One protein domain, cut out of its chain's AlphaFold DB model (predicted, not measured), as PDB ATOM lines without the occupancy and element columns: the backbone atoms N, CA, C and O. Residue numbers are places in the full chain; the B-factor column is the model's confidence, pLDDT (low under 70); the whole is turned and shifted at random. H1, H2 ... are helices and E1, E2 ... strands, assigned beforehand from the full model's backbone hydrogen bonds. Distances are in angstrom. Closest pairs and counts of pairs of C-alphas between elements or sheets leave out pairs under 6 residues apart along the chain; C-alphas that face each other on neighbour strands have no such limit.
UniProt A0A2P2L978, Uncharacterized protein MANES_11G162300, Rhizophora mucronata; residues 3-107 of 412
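Overview. This is residues 3 to 107 of the 412 residues of the protein "Uncharacterized protein MANES_11G162300" of Rhizophora mucronata (UniProt A0A2P2L978). Little regular structure: an arm, E1 paired with E2 and H1 at its tip, reaches from a loop-rich body holding the parallel pair E3 and E6, the hairpin E4 and E5, and H2 and H3. The printed part has 105 residues, 37 in named elements, class mixed, ordered E1 H1 E2 E3 E4 E5 H2 H3 E6. It is loose, radius of gyration of the C-alphas 16.4 A, spanning 50 by 32 by 18 A.

Arrangement. E1, residues 3 to 5, and E2, residues 26 to 29, are antiparallel; N 4 and O 27 are 2.9 A apart. E3, residues 42 to 44, is parallel to E6, residues 104 to 106; N 44 and O 105 are 3.0 A apart. The hairpin E4, residues 70 to 72, and E5, residues 79 to 81, is antiparallel; N 71 and O 80 are 2.9 A apart. H1, residues 14 to 20, and H2, residues 84 to 90, have every O i to N i+4 pair within hydrogen-bond range; H3, residues 97 to 100, is too short for one.

Along the chain. E1 begins at C-alpha 3 (6.215, 21.352, -23.293); E6 ends at C-alpha 106 (-0.222, 4.794, -20.771). H2 is 10.0 A long.

Size, cuts and confidence. The printed part has no cut. The links E2 to E3 and E3 to E4 are long. No printed residue is under 70 in pLDDT.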
ATOM      1  N   VAL A   3       5.776  20.748 -22.035       87.38
ATOM      2  CA  VAL A   3       6.215  21.352 -23.293       87.38
ATOM      3  C   VAL A   3       6.166  22.867 -23.152       87.38
ATOM      4  O   VAL A   3       5.116  23.459 -22.934       87.38
ATOM      5  N   ARG A   4       7.319  23.528 -23.265       88.50
ATOM      6  CA  ARG A   4       7.406  24.990 -23.167       88.50
ATOM      7  C   ARG A   4       7.960  25.573 -24.448       88.50
ATOM      8  O   ARG A   4       9.145  25.435 -24.732       88.50
ATOM      9  N   ALA A   5       7.103  26.239 -25.211       88.62
ATOM     10  CA  ALA A   5       7.530  27.016 -26.362       88.62
ATOM     11  C   ALA A   5       8.158  28.347 -25.928       88.62
ATOM     12  O   ALA A   5       7.755  28.937 -24.923       88.62
ATOM     13  N   THR A   6       9.117  28.847 -26.708       88.75
ATOM     14  CA  THR A   6       9.719  30.174 -26.486       88.75
ATOM     15  C   THR A   6       8.705  31.305 -26.646       88.75
ATOM     16  O   THR A   6       8.814  32.339 -25.990       88.75
ATOM     17  N   VAL A   7       7.693  31.097 -27.491       87.38
ATOM     18  CA  VAL A   7       6.602  32.037 -27.752       87.38
ATOM     19  C   VAL A   7       5.257  31.326 -27.648       87.38
ATOM     20  O   VAL A   7       5.101  30.187 -28.080       87.38
ATOM     21  N   SER A   8       4.260  32.016 -27.096       85.50
ATOM     22  CA  SER A   8       2.891  31.497 -26.957       85.50
ATOM     23  C   SER A   8       2.071  31.575 -28.247       85.50
ATOM     24  O   SER A   8       1.006  30.970 -28.341       85.50
ATOM     25  N   ARG A   9       2.552  32.322 -29.245       86.44
ATOM     26  CA  ARG A   9       1.989  32.357 -30.598       86.44
ATOM     27  C   ARG A   9       3.092  32.092 -31.593       86.44
ATOM     28  O   ARG A   9       4.095  32.803 -31.600       86.44
ATOM     29  N   PHE A  10       2.895  31.067 -32.408       87.25
ATOM     30  CA  PHE A  10       3.881  30.684 -33.403       87.25
ATOM     31  C   PHE A  10       3.830  31.670 -34.574       87.25
ATOM     32  O   PHE A  10       2.756  32.211 -34.867       87.25
ATOM     33  N   PRO A  11       4.979  31.943 -35.211       87.00
ATOM     34  CA  PRO A  11       5.005  32.744 -36.424       87.00
ATOM     35  C   PRO A  11       4.134  32.075 -37.495       87.00
ATOM     36  O   PRO A  11       4.113  30.851 -37.614       87.00
ATOM     37  N   MET A  12       3.371  32.885 -38.232       88.19
ATOM     38  CA  MET A  12       2.444  32.393 -39.259       88.19
ATOM     39  C   MET A  12       3.185  31.896 -40.505       88.19
ATOM     40  O   MET A  12       2.723  30.974 -41.170       88.19
ATOM     41  N   ASP A  13       4.327  32.510 -40.803       88.75
ATOM     42  CA  ASP A  13       5.199  32.198 -41.927       88.75
ATOM     43  C   ASP A  13       6.673  32.449 -41.554       88.75
ATOM     44  O   ASP A  13       7.001  32.928 -40.460       88.75
ATOM     45  N   GLN A  14       7.573  32.085 -42.468       87.06
ATOM     46  CA  GLN A  14       9.014  32.230 -42.274       87.06
ATOM     47  C   GLN A  14       9.448  33.705 -42.204       87.06
ATOM     48  O   GLN A  14      10.309  34.046 -41.396       87.06
ATOM     49  N   ASP A  15       8.815  34.592 -42.976       90.56
ATOM     50  CA  ASP A  15       9.141  36.022 -42.988       90.56
ATOM     51  C   ASP A  15       8.843  36.673 -41.625       90.56
ATOM     52  O   ASP A  15       9.642  37.455 -41.098       90.56
ATOM     53  N   ALA A  16       7.719  36.318 -40.996       89.44
ATOM     54  CA  ALA A  16       7.370  36.737 -39.642       89.44
ATOM     55  C   ALA A  16       8.346  36.171 -38.599       89.44
ATOM     56  O   ALA A  16       8.702  36.871 -37.650       89.44
ATOM     57  N   GLN A  17       8.804  34.927 -38.769       87.50
ATOM     58  CA  GLN A  17       9.811  34.336 -37.887       87.50
ATOM     59  C   GLN A  17      11.133  35.111 -37.965       87.50
ATOM     60  O   GLN A  17      11.646  35.543 -36.931       87.50
ATOM     61  N   GLU A  18      11.661  35.322 -39.169       88.81
ATOM     62  CA  GLU A  18      12.950  35.985 -39.388       88.81
ATOM     63  C   GLU A  18      12.913  37.456 -38.959       88.81
ATOM     64  O   GLU A  18      13.813  37.928 -38.261       88.81
ATOM     65  N   SER A  19      11.835  38.170 -39.292       92.00
ATOM     66  CA  SER A  19      11.660  39.577 -38.912       92.00
ATOM     67  C   SER A  19      11.456  39.789 -37.410       92.00
ATOM     68  O   SER A  19      11.798  40.857 -36.898       92.00
ATOM     69  N   SER A  20      10.941  38.788 -36.683       89.75
ATOM     70  CA  SER A  20      10.756  38.887 -35.230       89.75
ATOM     71  C   SER A  20      12.077  38.940 -34.459       89.75
ATOM     72  O   SER A  20      12.113  39.468 -33.347       89.75
ATOM     73  N   GLY A  21      13.151  38.366 -35.017       87.31
ATOM     74  CA  GLY A  21      14.434  38.197 -34.332       87.31
ATOM     75  C   GLY A  21      14.373  37.311 -33.079       87.31
ATOM     76  O   GLY A  21      15.340  37.276 -32.317       87.31
ATOM     77  N   LEU A  22      13.256  36.615 -32.831       86.31
ATOM     78  CA  LEU A  22      13.082  35.761 -31.662       86.31
ATOM     79  C   LEU A  22      13.531  34.328 -31.963       86.31
ATOM     80  O   LEU A  22      13.163  33.773 -33.002       86.31
ATOM     81  N   PRO A  23      14.266  33.675 -31.043       83.12
ATOM     82  CA  PRO A  23      14.515  32.250 -31.161       83.12
ATOM     83  C   PRO A  23      13.183  31.508 -31.026       83.12
ATOM     84  O   PRO A  23      12.501  31.587 -30.001       83.12
ATOM     85  N   TRP A  24      12.806  30.780 -32.071       85.44
ATOM     86  CA  TRP A  24      11.633  29.918 -32.061       85.44
ATOM     87  C   TRP A  24      12.061  28.485 -31.752       85.44
ATOM     88  O   TRP A  24      12.877  27.901 -32.462       85.44
ATOM     89  N   GLY A  25      11.543  27.939 -30.657       87.50
ATOM     90  CA  GLY A  25      11.894  26.606 -30.199       87.50
ATOM     91  C   GLY A  25      10.967  26.119 -29.099       87.50
ATOM     92  O   GLY A  25      10.110  26.855 -28.603       87.50
ATOM     93  N   VAL A  26      11.146  24.858 -28.724       87.44
ATOM     94  CA  VAL A  26      10.351  24.200 -27.693       87.44
ATOM     95  C   VAL A  26      11.276  23.403 -26.786       87.44
ATOM     96  O   VAL A  26      12.069  22.592 -27.259       87.44
ATOM     97  N   THR A  27      11.146  23.609 -25.480       88.50
ATOM     98  CA  THR A  27      11.767  22.768 -24.460       88.50
ATOM     99  C   THR A  27      10.799  21.660 -24.088       88.50
ATOM    100  O   THR A  27       9.667  21.918 -23.679       88.50
ATOM    101  N   VAL A  28      11.255  20.422 -24.228       86.50
ATOM    102  CA  VAL A  28      10.479  19.219 -23.943       86.50
ATOM    103  C   VAL A  28      11.047  18.541 -22.707       86.50
ATOM    104  O   VAL A  28      12.223  18.202 -22.701       86.50
ATOM    105  N   THR A  29      10.200  18.275 -21.710       86.56
ATOM    106  CA  THR A  29      10.562  17.518 -20.505       86.56
ATOM    107  C   THR A  29       9.665  16.289 -20.355       86.56
ATOM    108  O   THR A  29       8.577  16.404 -19.780       86.56
ATOM    109  N   PRO A  30      10.072  15.107 -20.873       82.81
ATOM    110  CA  PRO A  30       9.214  13.923 -20.911       82.81
ATOM    111  C   PRO A  30       8.707  13.481 -19.534       82.81
ATOM    112  O   PRO A  30       7.498  13.379 -19.359       82.81
ATOM    113  N   PHE A  31       9.603  13.356 -18.551       81.31
ATOM    114  CA  PHE A  31       9.312  12.871 -17.190       81.31
ATOM    115  C   PHE A  31       9.015  13.988 -16.182       81.31
ATOM    116  O   PHE A  31       9.255  13.851 -14.981       81.31
ATOM    117  N   ALA A  32       8.542  15.142 -16.655       84.56
ATOM    118  CA  ALA A  32       8.107  16.194 -15.749       84.56
ATOM    119  C   ALA A  32       6.917  15.699 -14.917       84.56
ATOM    120  O   ALA A  32       5.963  15.168 -15.466       84.56
ATOM    121  N   SER A  33       6.925  15.922 -13.602       85.38
ATOM    122  CA  SER A  33       5.797  15.539 -12.735       85.38
ATOM    123  C   SER A  33       4.519  16.347 -13.000       85.38
ATOM    124  O   SER A  33       3.430  15.962 -12.565       85.38
ATOM    125  N   LYS A  34       4.663  17.489 -13.682       89.00
ATOM    126  CA  LYS A  34       3.595  18.407 -14.073       89.00
ATOM    127  C   LYS A  34       3.891  19.023 -15.440       89.00
ATOM    128  O   LYS A  34       5.062  19.232 -15.757       89.00
ATOM    129  N   ASP A  35       2.852  19.342 -16.204       87.38
ATOM    130  CA  ASP A  35       2.947  20.085 -17.466       87.38
ATOM    131  C   ASP A  35       3.262  21.583 -17.251       87.38
ATOM    132  O   ASP A  35       3.491  22.066 -16.135       87.38
ATOM    133  N   GLU A  36       3.267  22.349 -18.341       84.88
ATOM    134  CA  GLU A  36       3.419  23.804 -18.342       84.88
ATOM    135  C   GLU A  36       2.327  24.563 -17.565       84.88
ATOM    136  O   GLU A  36       2.578  25.690 -17.135       84.88
ATOM    137  N   ASN A  37       1.171  23.939 -17.314       87.44
ATOM    138  CA  ASN A  37       0.030  24.499 -16.586       87.44
ATOM    139  C   ASN A  37      -0.056  24.014 -15.126       87.44
ATOM    140  O   ASN A  37      -0.961  24.412 -14.390       87.44
ATOM    141  N   GLY A  38       0.875  23.166 -14.681       88.75
ATOM    142  CA  GLY A  38       0.890  22.600 -13.333       88.75
ATOM    143  C   GLY A  38      -0.025  21.383 -13.135       88.75
ATOM    144  O   GLY A  38      -0.255  20.995 -11.986       88.75
ATOM    145  N   GLN A  39      -0.527  20.786 -14.217       89.31
ATOM    146  CA  GLN A  39      -1.349  19.577 -14.224       89.31
ATOM    147  C   GLN A  39      -0.470  18.325 -14.237       89.31
ATOM    148  O   GLN A  39       0.537  18.263 -14.938       89.31
ATOM    149  N   SER A  40      -0.838  17.324 -13.442       90.56
ATOM    150  CA  SER A  40      -0.156  16.025 -13.407       90.56
ATOM    151  C   SER A  40      -0.633  15.113 -14.547       90.56
ATOM    152  O   SER A  40      -1.752  15.310 -15.027       90.56
ATOM    153  N   PRO A  41       0.178  14.123 -14.973       89.62
ATOM    154  CA  PRO A  41      -0.227  13.186 -16.018       89.62
ATOM    155  C   PRO A  41      -1.502  12.438 -15.632       89.62
ATOM    156  O   PRO A  41      -1.661  12.018 -14.482       89.62
ATOM    157  N   ALA A  42      -2.392  12.242 -16.603       91.31
ATOM    158  CA  ALA A  42      -3.472  11.275 -16.468       91.31
ATOM    159  C   ALA A  42      -2.937   9.877 -16.804       91.31
ATOM    160  O   ALA A  42      -2.333   9.670 -17.855       91.31
ATOM    161  N   TYR A  43      -3.167   8.922 -15.912       90.81
ATOM    162  CA  TYR A  43      -2.714   7.547 -16.091       90.81
ATOM    163  C   TYR A  43      -3.801   6.709 -16.760       90.81
ATOM    164  O   TYR A  43      -4.987   6.870 -16.461       90.81
ATOM    165  N   GLY A  44      -3.400   5.805 -17.648       88.88
ATOM    166  CA  GLY A  44      -4.298   4.854 -18.292       88.88
ATOM    167  C   GLY A  44      -3.599   3.549 -18.656       88.88
ATOM    168  O   GLY A  44      -2.379   3.439 -18.582       88.88
ATOM    169  N   SER A  45      -4.386   2.560 -19.064       88.25
ATOM    170  CA  SER A  45      -3.908   1.252 -19.512       88.25
ATOM    171  C   SER A  45      -4.077   1.073 -21.021       88.25
ATOM    172  O   SER A  45      -4.663   1.912 -21.724       88.25
ATOM    173  N   ASP A  46      -3.577  -0.062 -21.513       86.62
ATOM    174  CA  ASP A  46      -3.782  -0.538 -22.878       86.62
ATOM    175  C   ASP A  46      -3.304   0.478 -23.925       86.62
ATOM    176  O   ASP A  46      -4.003   0.781 -24.898       86.62
ATOM    177  N   GLY A  47      -2.113   1.047 -23.714       85.31
ATOM    178  CA  GLY A  47      -1.512   2.013 -24.636       85.31
ATOM    179  C   GLY A  47      -1.242   1.439 -26.032       85.31
ATOM    180  O   GLY A  47      -1.179   2.185 -27.008       85.31
ATOM    181  N   ASN A  48      -1.161   0.112 -26.158       86.06
ATOM    182  CA  ASN A  48      -1.076  -0.602 -27.435       86.06
ATOM    183  C   ASN A  48      -2.338  -0.430 -28.299       86.06
ATOM    184  O   ASN A  48      -2.258  -0.544 -29.520       86.06
ATOM    185  N   LEU A  49      -3.489  -0.140 -27.683       87.69
ATOM    186  CA  LEU A  49      -4.757   0.088 -28.376       87.69
ATOM    187  C   LEU A  49      -4.962   1.552 -28.788       87.69
ATOM    188  O   LEU A  49      -5.979   1.859 -29.415       87.69
ATOM    189  N   LEU A  50      -4.033   2.455 -28.445       91.38
ATOM    190  CA  LEU A  50      -4.141   3.869 -28.789       91.38
ATOM    191  C   LEU A  50      -4.083   4.044 -30.321       91.38
ATOM    192  O   LEU A  50      -3.054   3.733 -30.935       91.38
ATOM    193  N   PRO A  51      -5.152   4.554 -30.967       92.81
ATOM    194  CA  PRO A  51      -5.190   4.715 -32.410       92.81
ATOM    195  C   PRO A  51      -4.089   5.648 -32.901       92.81
ATOM    196  O   PRO A  51      -3.774   6.670 -32.284       92.81
ATOM    197  N   ARG A  52      -3.526   5.307 -34.058       94.88
ATOM    198  CA  ARG A  52      -2.558   6.136 -34.774       94.88
ATOM    199  C   ARG A  52      -3.120   6.505 -36.130       94.88
ATOM    200  O   ARG A  52      -3.794   5.695 -36.759       94.88
ATOM    201  N   CYS A  53      -2.826   7.716 -36.578       95.50
ATOM    202  CA  CYS A  53      -3.205   8.152 -37.910       95.50
ATOM    203  C   CYS A  53      -2.504   7.292 -38.969       95.50
ATOM    204  O   CYS A  53      -1.296   7.071 -38.883       95.50
ATOM    205  N   GLU A  54      -3.242   6.856 -39.987       95.12
ATOM    206  CA  GLU A  54      -2.732   6.006 -41.069       95.12
ATOM    207  C   GLU A  54      -1.709   6.726 -41.962       95.12
ATOM    208  O   GLU A  54      -0.875   6.082 -42.589       95.12
ATOM    209  N   ASN A  55      -1.746   8.062 -41.995       94.62
ATOM    210  CA  ASN A  55      -0.872   8.883 -42.833       94.62
ATOM    211  C   ASN A  55       0.392   9.359 -42.089       94.62
ATOM    212  O   ASN A  55       1.511   9.118 -42.533       94.62
ATOM    213  N   CYS A  56       0.243  10.026 -40.936       92.69
ATOM    214  CA  CYS A  56       1.374  10.638 -40.213       92.69
ATOM    215  C   CYS A  56       1.811   9.873 -38.948       92.69
ATOM    216  O   CYS A  56       2.745  10.294 -38.256       92.69
ATOM    217  N   TYR A  57       1.137   8.768 -38.609       94.06
ATOM    218  CA  TYR A  57       1.375   7.972 -37.398       94.06
ATOM    219  C   TYR A  57       1.282   8.760 -36.082       94.06
ATOM    220  O   TYR A  57       1.820   8.323 -35.062       94.06
ATOM    221  N   ALA A  58       0.632   9.926 -36.090       93.62
ATOM    222  CA  ALA A  58       0.329  10.670 -34.876       93.62
ATOM    223  C   ALA A  58      -0.686   9.903 -34.032       93.62
ATOM    224  O   ALA A  58      -1.631   9.325 -34.568       93.62
ATOM    225  N   TYR A  59      -0.483   9.905 -32.720       93.69
ATOM    226  CA  TYR A  59      -1.414   9.293 -31.783       93.69
ATOM    227  C   TYR A  59      -2.687  10.131 -31.658       93.69
ATOM    228  O   TYR A  59      -2.623  11.366 -31.659       93.69
ATOM    229  N   PHE A  60      -3.825   9.450 -31.529       93.19
ATOM    230  CA  PHE A  60      -5.083  10.070 -31.133       93.19
ATOM    231  C   PHE A  60      -4.916  10.806 -29.797       93.19
ATOM    232  O   PHE A  60      -4.212  10.337 -28.902       93.19
ATOM    233  N   ASN A  61      -5.529  11.982 -29.683       91.88
ATOM    234  CA  ASN A  61      -5.455  12.848 -28.509       91.88
ATOM    235  C   ASN A  61      -6.663  13.799 -28.473       91.88
ATOM    236  O   ASN A  61      -7.463  13.837 -29.408       91.88
ATOM    237  N   THR A  62      -6.750  14.608 -27.420       91.81
ATOM    238  CA  THR A  62      -7.835  15.567 -27.148       91.81
ATOM    239  C   THR A  62      -8.076  16.623 -28.233       91.81
ATOM    240  O   THR A  62      -9.161  17.198 -28.273       91.81
ATOM    241  N   TYR A  63      -7.111  16.886 -29.119       92.81
ATOM    242  CA  TYR A  63      -7.261  17.834 -30.231       92.81
ATOM    243  C   TYR A  63      -7.869  17.203 -31.487       92.81
ATOM    244  O   TYR A  63      -8.132  17.909 -32.458       92.81
ATOM    245  N   CYS A  64      -8.046  15.881 -31.514       93.44
ATOM    246  CA  CYS A  64      -8.637  15.185 -32.649       93.44
ATOM    247  C   CYS A  64     -10.165  15.306 -32.624       93.44
ATOM    248  O   CYS A  64     -10.795  15.135 -31.581       93.44
ATOM    249  N   GLU A  65     -10.773  15.543 -33.783       91.62
ATOM    250  CA  GLU A  65     -12.231  15.555 -33.920       91.62
ATOM    251  C   GLU A  65     -12.741  14.110 -33.958       91.62
ATOM    252  O   GLU A  65     -12.342  13.335 -34.826       91.62
ATOM    253  N   LEU A  66     -13.583  13.728 -32.996       91.81
ATOM    254  CA  LEU A  66     -14.111  12.369 -32.868       91.81
ATOM    255  C   LEU A  66     -15.540  12.287 -33.415       91.81
ATOM    256  O   LEU A  66     -16.448  12.922 -32.880       91.81
ATOM    257  N   ASP A  67     -15.737  11.437 -34.419       90.06
ATOM    258  CA  ASP A  67     -17.042  11.040 -34.942       90.06
ATOM    259  C   ASP A  67     -17.444   9.647 -34.422       90.06
ATOM    260  O   ASP A  67     -16.681   8.944 -33.759       90.06
ATOM    261  N   GLN A  68     -18.658   9.199 -34.757       86.75
ATOM    262  CA  GLN A  68     -19.192   7.912 -34.293       86.75
ATOM    263  C   GLN A  68     -18.346   6.692 -34.723       86.75
ATOM    264  O   GLN A  68     -18.285   5.701 -33.996       86.75
ATOM    265  N   TRP A  69     -17.716   6.745 -35.900       91.38
ATOM    266  CA  TRP A  69     -16.994   5.613 -36.510       91.38
ATOM    267  C   TRP A  69     -15.581   5.973 -36.981       91.38
ATOM    268  O   TRP A  69     -14.881   5.130 -37.544       91.38
ATOM    269  N   ALA A  70     -15.178   7.228 -36.807       94.81
ATOM    270  CA  ALA A  70     -13.953   7.773 -37.362       94.81
ATOM    271  C   ALA A  70     -13.435   8.926 -36.500       94.81
ATOM    272  O   ALA A  70     -14.128   9.410 -35.610       94.81
ATOM    273  N   TRP A  71     -12.213   9.365 -36.772       95.25
ATOM    274  CA  TRP A  71     -11.633  10.551 -36.155       95.25
ATOM    275  C   TRP A  71     -10.739  11.310 -37.136       95.25
ATOM    276  O   TRP A  71     -10.017  10.712 -37.941       95.25
ATOM    277  N   GLY A  72     -10.782  12.638 -37.063       96.50
ATOM    278  CA  GLY A  72      -9.918  13.540 -37.813       96.50
ATOM    279  C   GLY A  72      -8.599  13.770 -37.081       96.50
ATOM    280  O   GLY A  72      -8.582  14.187 -35.924       96.50
ATOM    281  N   CYS A  73      -7.473  13.500 -37.744       95.62
ATOM    282  CA  CYS A  73      -6.158  13.729 -37.154       95.62
ATOM    283  C   CYS A  73      -5.873  15.226 -36.981       95.62
ATOM    284  O   CYS A  73      -5.821  15.961 -37.965       95.62
ATOM    285  N   ALA A  74      -5.563  15.649 -35.753       94.19
ATOM    286  CA  ALA A  74      -5.247  17.043 -35.433       94.19
ATOM    287  C   ALA A  74      -3.993  17.600 -36.137       94.19
ATOM    288  O   ALA A  74      -3.837  18.813 -36.231       94.19
ATOM    289  N   LEU A  75      -3.079  16.740 -36.611       93.62
ATOM    290  CA  LEU A  75      -1.829  17.188 -37.241       93.62
ATOM    291  C   LEU A  75      -1.924  17.325 -38.762       93.62
ATOM    292  O   LEU A  75      -1.375  18.266 -39.320       93.62
ATOM    293  N   CYS A  76      -2.567  16.373 -39.442       93.88
ATOM    294  CA  CYS A  76      -2.599  16.326 -40.910       93.88
ATOM    295  C   CYS A  76      -4.013  16.342 -41.508       93.88
ATOM    296  O   CYS A  76      -4.155  16.237 -42.725       93.88
ATOM    297  N   GLY A  77      -5.060  16.384 -40.678       93.75
ATOM    298  CA  GLY A  77      -6.460  16.402 -41.113       93.75
ATOM    299  C   GLY A  77      -6.970  15.103 -41.745       93.75
ATOM    300  O   GLY A  77      -8.113  15.051 -42.189       93.75
ATOM    301  N   THR A  78      -6.160  14.039 -41.812       96.06
ATOM    302  CA  THR A  78      -6.595  12.750 -42.375       96.06
ATOM    303  C   THR A  78      -7.686  12.136 -41.497       96.06
ATOM    304  O   THR A  78      -7.511  12.051 -40.280       96.06
ATOM    305  N   LEU A  79      -8.784  11.690 -42.113       96.94
ATOM    306  CA  LEU A  79      -9.860  10.957 -41.448       96.94
ATOM    307  C   LEU A  79      -9.467   9.479 -41.315       96.94
ATOM    308  O   LEU A  79      -9.124   8.846 -42.309       96.94
ATOM    309  N   ASN A  80      -9.526   8.934 -40.104       96.44
ATOM    310  CA  ASN A  80      -9.120   7.562 -39.796       96.44
ATOM    311  C   ASN A  80     -10.311   6.792 -39.221       96.44
ATOM    312  O   ASN A  80     -11.052   7.330 -38.399       96.44
ATOM    313  N   GLY A  81     -10.491   5.534 -39.621       95.06
ATOM    314  CA  GLY A  81     -11.539   4.677 -39.063       95.06
ATOM    315  C   GLY A  81     -11.235   4.247 -37.626       95.06
ATOM    316  O   GLY A  81     -10.076   4.091 -37.239       95.06
ATOM    317  N   LEU A  82     -12.279   4.029 -36.826       93.62
ATOM    318  CA  LEU A  82     -12.156   3.426 -35.499       93.62
ATOM    319  C   LEU A  82     -12.460   1.929 -35.550       93.62
ATOM    320  O   LEU A  82     -13.408   1.487 -36.199       93.62
ATOM    321  N   SER A  83     -11.680   1.144 -34.808       90.94
ATOM    322  CA  SER A  83     -11.995  -0.267 -34.579       90.94
ATOM    323  C   SER A  83     -13.208  -0.414 -33.650       90.94
ATOM    324  O   SER A  83     -13.519   0.484 -32.866       90.94
ATOM    325  N   SER A  84     -13.866  -1.577 -33.667       89.12
ATOM    326  CA  SER A  84     -14.967  -1.880 -32.737       89.12
ATOM    327  C   SER A  84     -14.548  -1.774 -31.265       89.12
ATOM    328  O   SER A  84     -15.332  -1.314 -30.435       89.12
ATOM    329  N   GLN A  85     -13.305  -2.145 -30.948       87.38
ATOM    330  CA  GLN A  85     -12.736  -2.020 -29.605       87.38
ATOM    331  C   GLN A  85     -12.537  -0.553 -29.211       87.38
ATOM    332  O   GLN A  85     -12.921  -0.157 -28.114       87.38
ATOM    333  N   SER A  86     -12.004   0.273 -30.118       88.19
ATOM    334  CA  SER A  86     -11.821   1.712 -29.886       88.19
ATOM    335  C   SER A  86     -13.163   2.426 -29.700       88.19
ATOM    336  O   SER A  86     -13.294   3.253 -28.806       88.19
ATOM    337  N   ILE A  87     -14.187   2.063 -30.479       89.81
ATOM    338  CA  ILE A  87     -15.550   2.602 -30.327       89.81
ATOM    339  C   ILE A  87     -16.118   2.255 -28.945       89.81
ATOM    340  O   ILE A  87     -16.680   3.116 -28.268       89.81
ATOM    341  N   ALA A  88     -15.943   1.010 -28.492       88.31
ATOM    342  CA  ALA A  88     -16.366   0.602 -27.156       88.31
ATOM    343  C   ALA A  88     -15.602   1.362 -26.055       88.31
ATOM    344  O   ALA A  88     -16.228   1.847 -25.111       88.31
ATOM    345  N   ARG A  89     -14.284   1.541 -26.201       87.38
ATOM    346  CA  ARG A  89     -13.441   2.326 -25.283       87.38
ATOM    347  C   ARG A  89     -13.928   3.776 -25.185       87.38
ATOM    348  O   ARG A  89     -14.248   4.245 -24.096       87.38
ATOM    349  N   TYR A  90     -14.110   4.446 -26.321       89.50
ATOM    350  CA  TYR A  90     -14.497   5.862 -26.380       89.50
ATOM    351  C   TYR A  90     -15.974   6.139 -26.101       89.50
ATOM    352  O   TYR A  90     -16.355   7.293 -25.913       89.50
ATOM    353  N   SER A  91     -16.807   5.101 -25.975       86.88
ATOM    354  CA  SER A  91     -18.167   5.251 -25.439       86.88
ATOM    355  C   SER A  91     -18.190   5.691 -23.966       86.88
ATOM    356  O   SER A  91     -19.200   6.222 -23.503       86.88
ATOM    357  N   HIS A  92     -17.065   5.548 -23.254       85.75
ATOM    358  CA  HIS A  92     -16.872   6.025 -21.886       85.75
ATOM    359  C   HIS A  92     -15.696   7.024 -21.824       85.75
ATOM    360  O   HIS A  92     -14.610   6.685 -21.358       85.75
ATOM    361  N   PRO A  93     -15.879   8.288 -22.257       81.31
ATOM    362  CA  PRO A  93     -14.780   9.256 -22.346       81.31
ATOM    363  C   PRO A  93     -14.063   9.513 -21.018       81.31
ATOM    364  O   PRO A  93     -12.859   9.723 -20.990       81.31
ATOM    365  N   GLN A  94     -14.801   9.454 -19.905       82.88
ATOM    366  CA  GLN A  94     -14.283   9.725 -18.558       82.88
ATOM    367  C   GLN A  94     -13.323   8.645 -18.033       82.88
ATOM    368  O   GLN A  94     -12.639   8.877 -17.042       82.88
ATOM    369  N   SER A  95     -13.264   7.474 -18.675       82.88
ATOM    370  CA  SER A  95     -12.295   6.421 -18.347       82.88
ATOM    371  C   SER A  95     -11.092   6.390 -19.293       82.88
ATOM    372  O   SER A  95     -10.232   5.529 -19.137       82.88
ATOM    373  N   CYS A  96     -11.024   7.291 -20.277       87.50
ATOM    374  CA  CYS A  96      -9.965   7.313 -21.283       87.50
ATOM    375  C   CYS A  96      -9.041   8.507 -21.036       87.50
ATOM    376  O   CYS A  96      -9.412   9.646 -21.320       87.50
ATOM    377  N   ALA A  97      -7.832   8.258 -20.529       90.62
ATOM    378  CA  ALA A  97      -6.861   9.316 -20.245       90.62
ATOM    379  C   ALA A  97      -6.596  10.192 -21.483       90.62
ATOM    380  O   ALA A  97      -6.595  11.420 -21.385       90.62
ATOM    381  N   GLU A  98      -6.476   9.570 -22.659       91.06
ATOM    382  CA  GLU A  98      -6.228  10.221 -23.949       91.06
ATOM    383  C   GLU A  98      -7.366  11.136 -24.440       91.06
ATOM    384  O   GLU A  98      -7.157  11.942 -25.347       91.06
ATOM    385  N   MET A  99      -8.563  11.027 -23.850       90.25
ATOM    386  CA  MET A  99      -9.712  11.895 -24.141       90.25
ATOM    387  C   MET A  99      -9.861  13.049 -23.145       90.25
ATOM    388  O   MET A  99     -10.609  13.988 -23.410       90.25
ATOM    389  N   ILE A 100      -9.183  12.979 -21.999       89.62
ATOM    390  CA  ILE A 100      -9.351  13.934 -20.894       89.62
ATOM    391  C   ILE A 100      -8.155  14.882 -20.809       89.62
ATOM    392  O   ILE A 100      -8.318  16.044 -20.442       89.62
ATOM    393  N   SER A 101      -6.959  14.400 -21.148       89.69
ATOM    394  CA  SER A 101      -5.711  15.141 -20.993       89.69
ATOM    395  C   SER A 101      -4.807  14.990 -22.214       89.69
ATOM    396  O   SER A 101      -4.739  13.931 -22.834       89.69
ATOM    397  N   SER A 102      -4.063  16.051 -22.532       86.19
ATOM    398  CA  SER A 102      -2.954  16.019 -23.500       86.19
ATOM    399  C   SER A 102      -1.648  15.520 -22.868       86.19
ATOM    400  O   SER A 102      -0.697  15.188 -23.575       86.19
ATOM    401  N   PHE A 103      -1.594  15.463 -21.535       90.44
ATOM    402  CA  PHE A 103      -0.498  14.887 -20.770       90.44
ATOM    403  C   PHE A 103      -0.960  13.575 -20.132       90.44
ATOM    404  O   PHE A 103      -1.683  13.584 -19.132       90.44
ATOM    405  N   ILE A 104      -0.535  12.459 -20.726       90.69
ATOM    406  CA  ILE A 104      -0.904  11.110 -20.300       90.69
ATOM    407  C   ILE A 104       0.314  10.198 -20.206       90.69
ATOM    408  O   ILE A 104       1.249  10.359 -20.991       90.69
ATOM    409  N   ASP A 105       0.228   9.216 -19.314       90.12
ATOM    410  CA  ASP A 105       1.117   8.058 -19.259       90.12
ATOM    411  C   ASP A 105       0.255   6.798 -19.420       90.12
ATOM    412  O   ASP A 105      -0.682   6.570 -18.650       90.12
ATOM    413  N   LEU A 106       0.533   6.008 -20.461       90.12
ATOM    414  CA  LEU A 106      -0.222   4.794 -20.771       90.12
ATOM    415  C   LEU A 106       0.642   3.558 -20.565       90.12
ATOM    416  O   LEU A 106       1.701   3.423 -21.177       90.12
ATOM    417  N   GLU A 107       0.149   2.631 -19.753       88.31
ATOM    418  CA  GLU A 107       0.772   1.325 -19.581       88.31
ATOM    419  C   GLU A 107       0.566   0.480 -20.842       88.31
ATOM    420  O   GLU A 107      -0.546   0.351 -21.368       88.31
TER     421      GLU A 107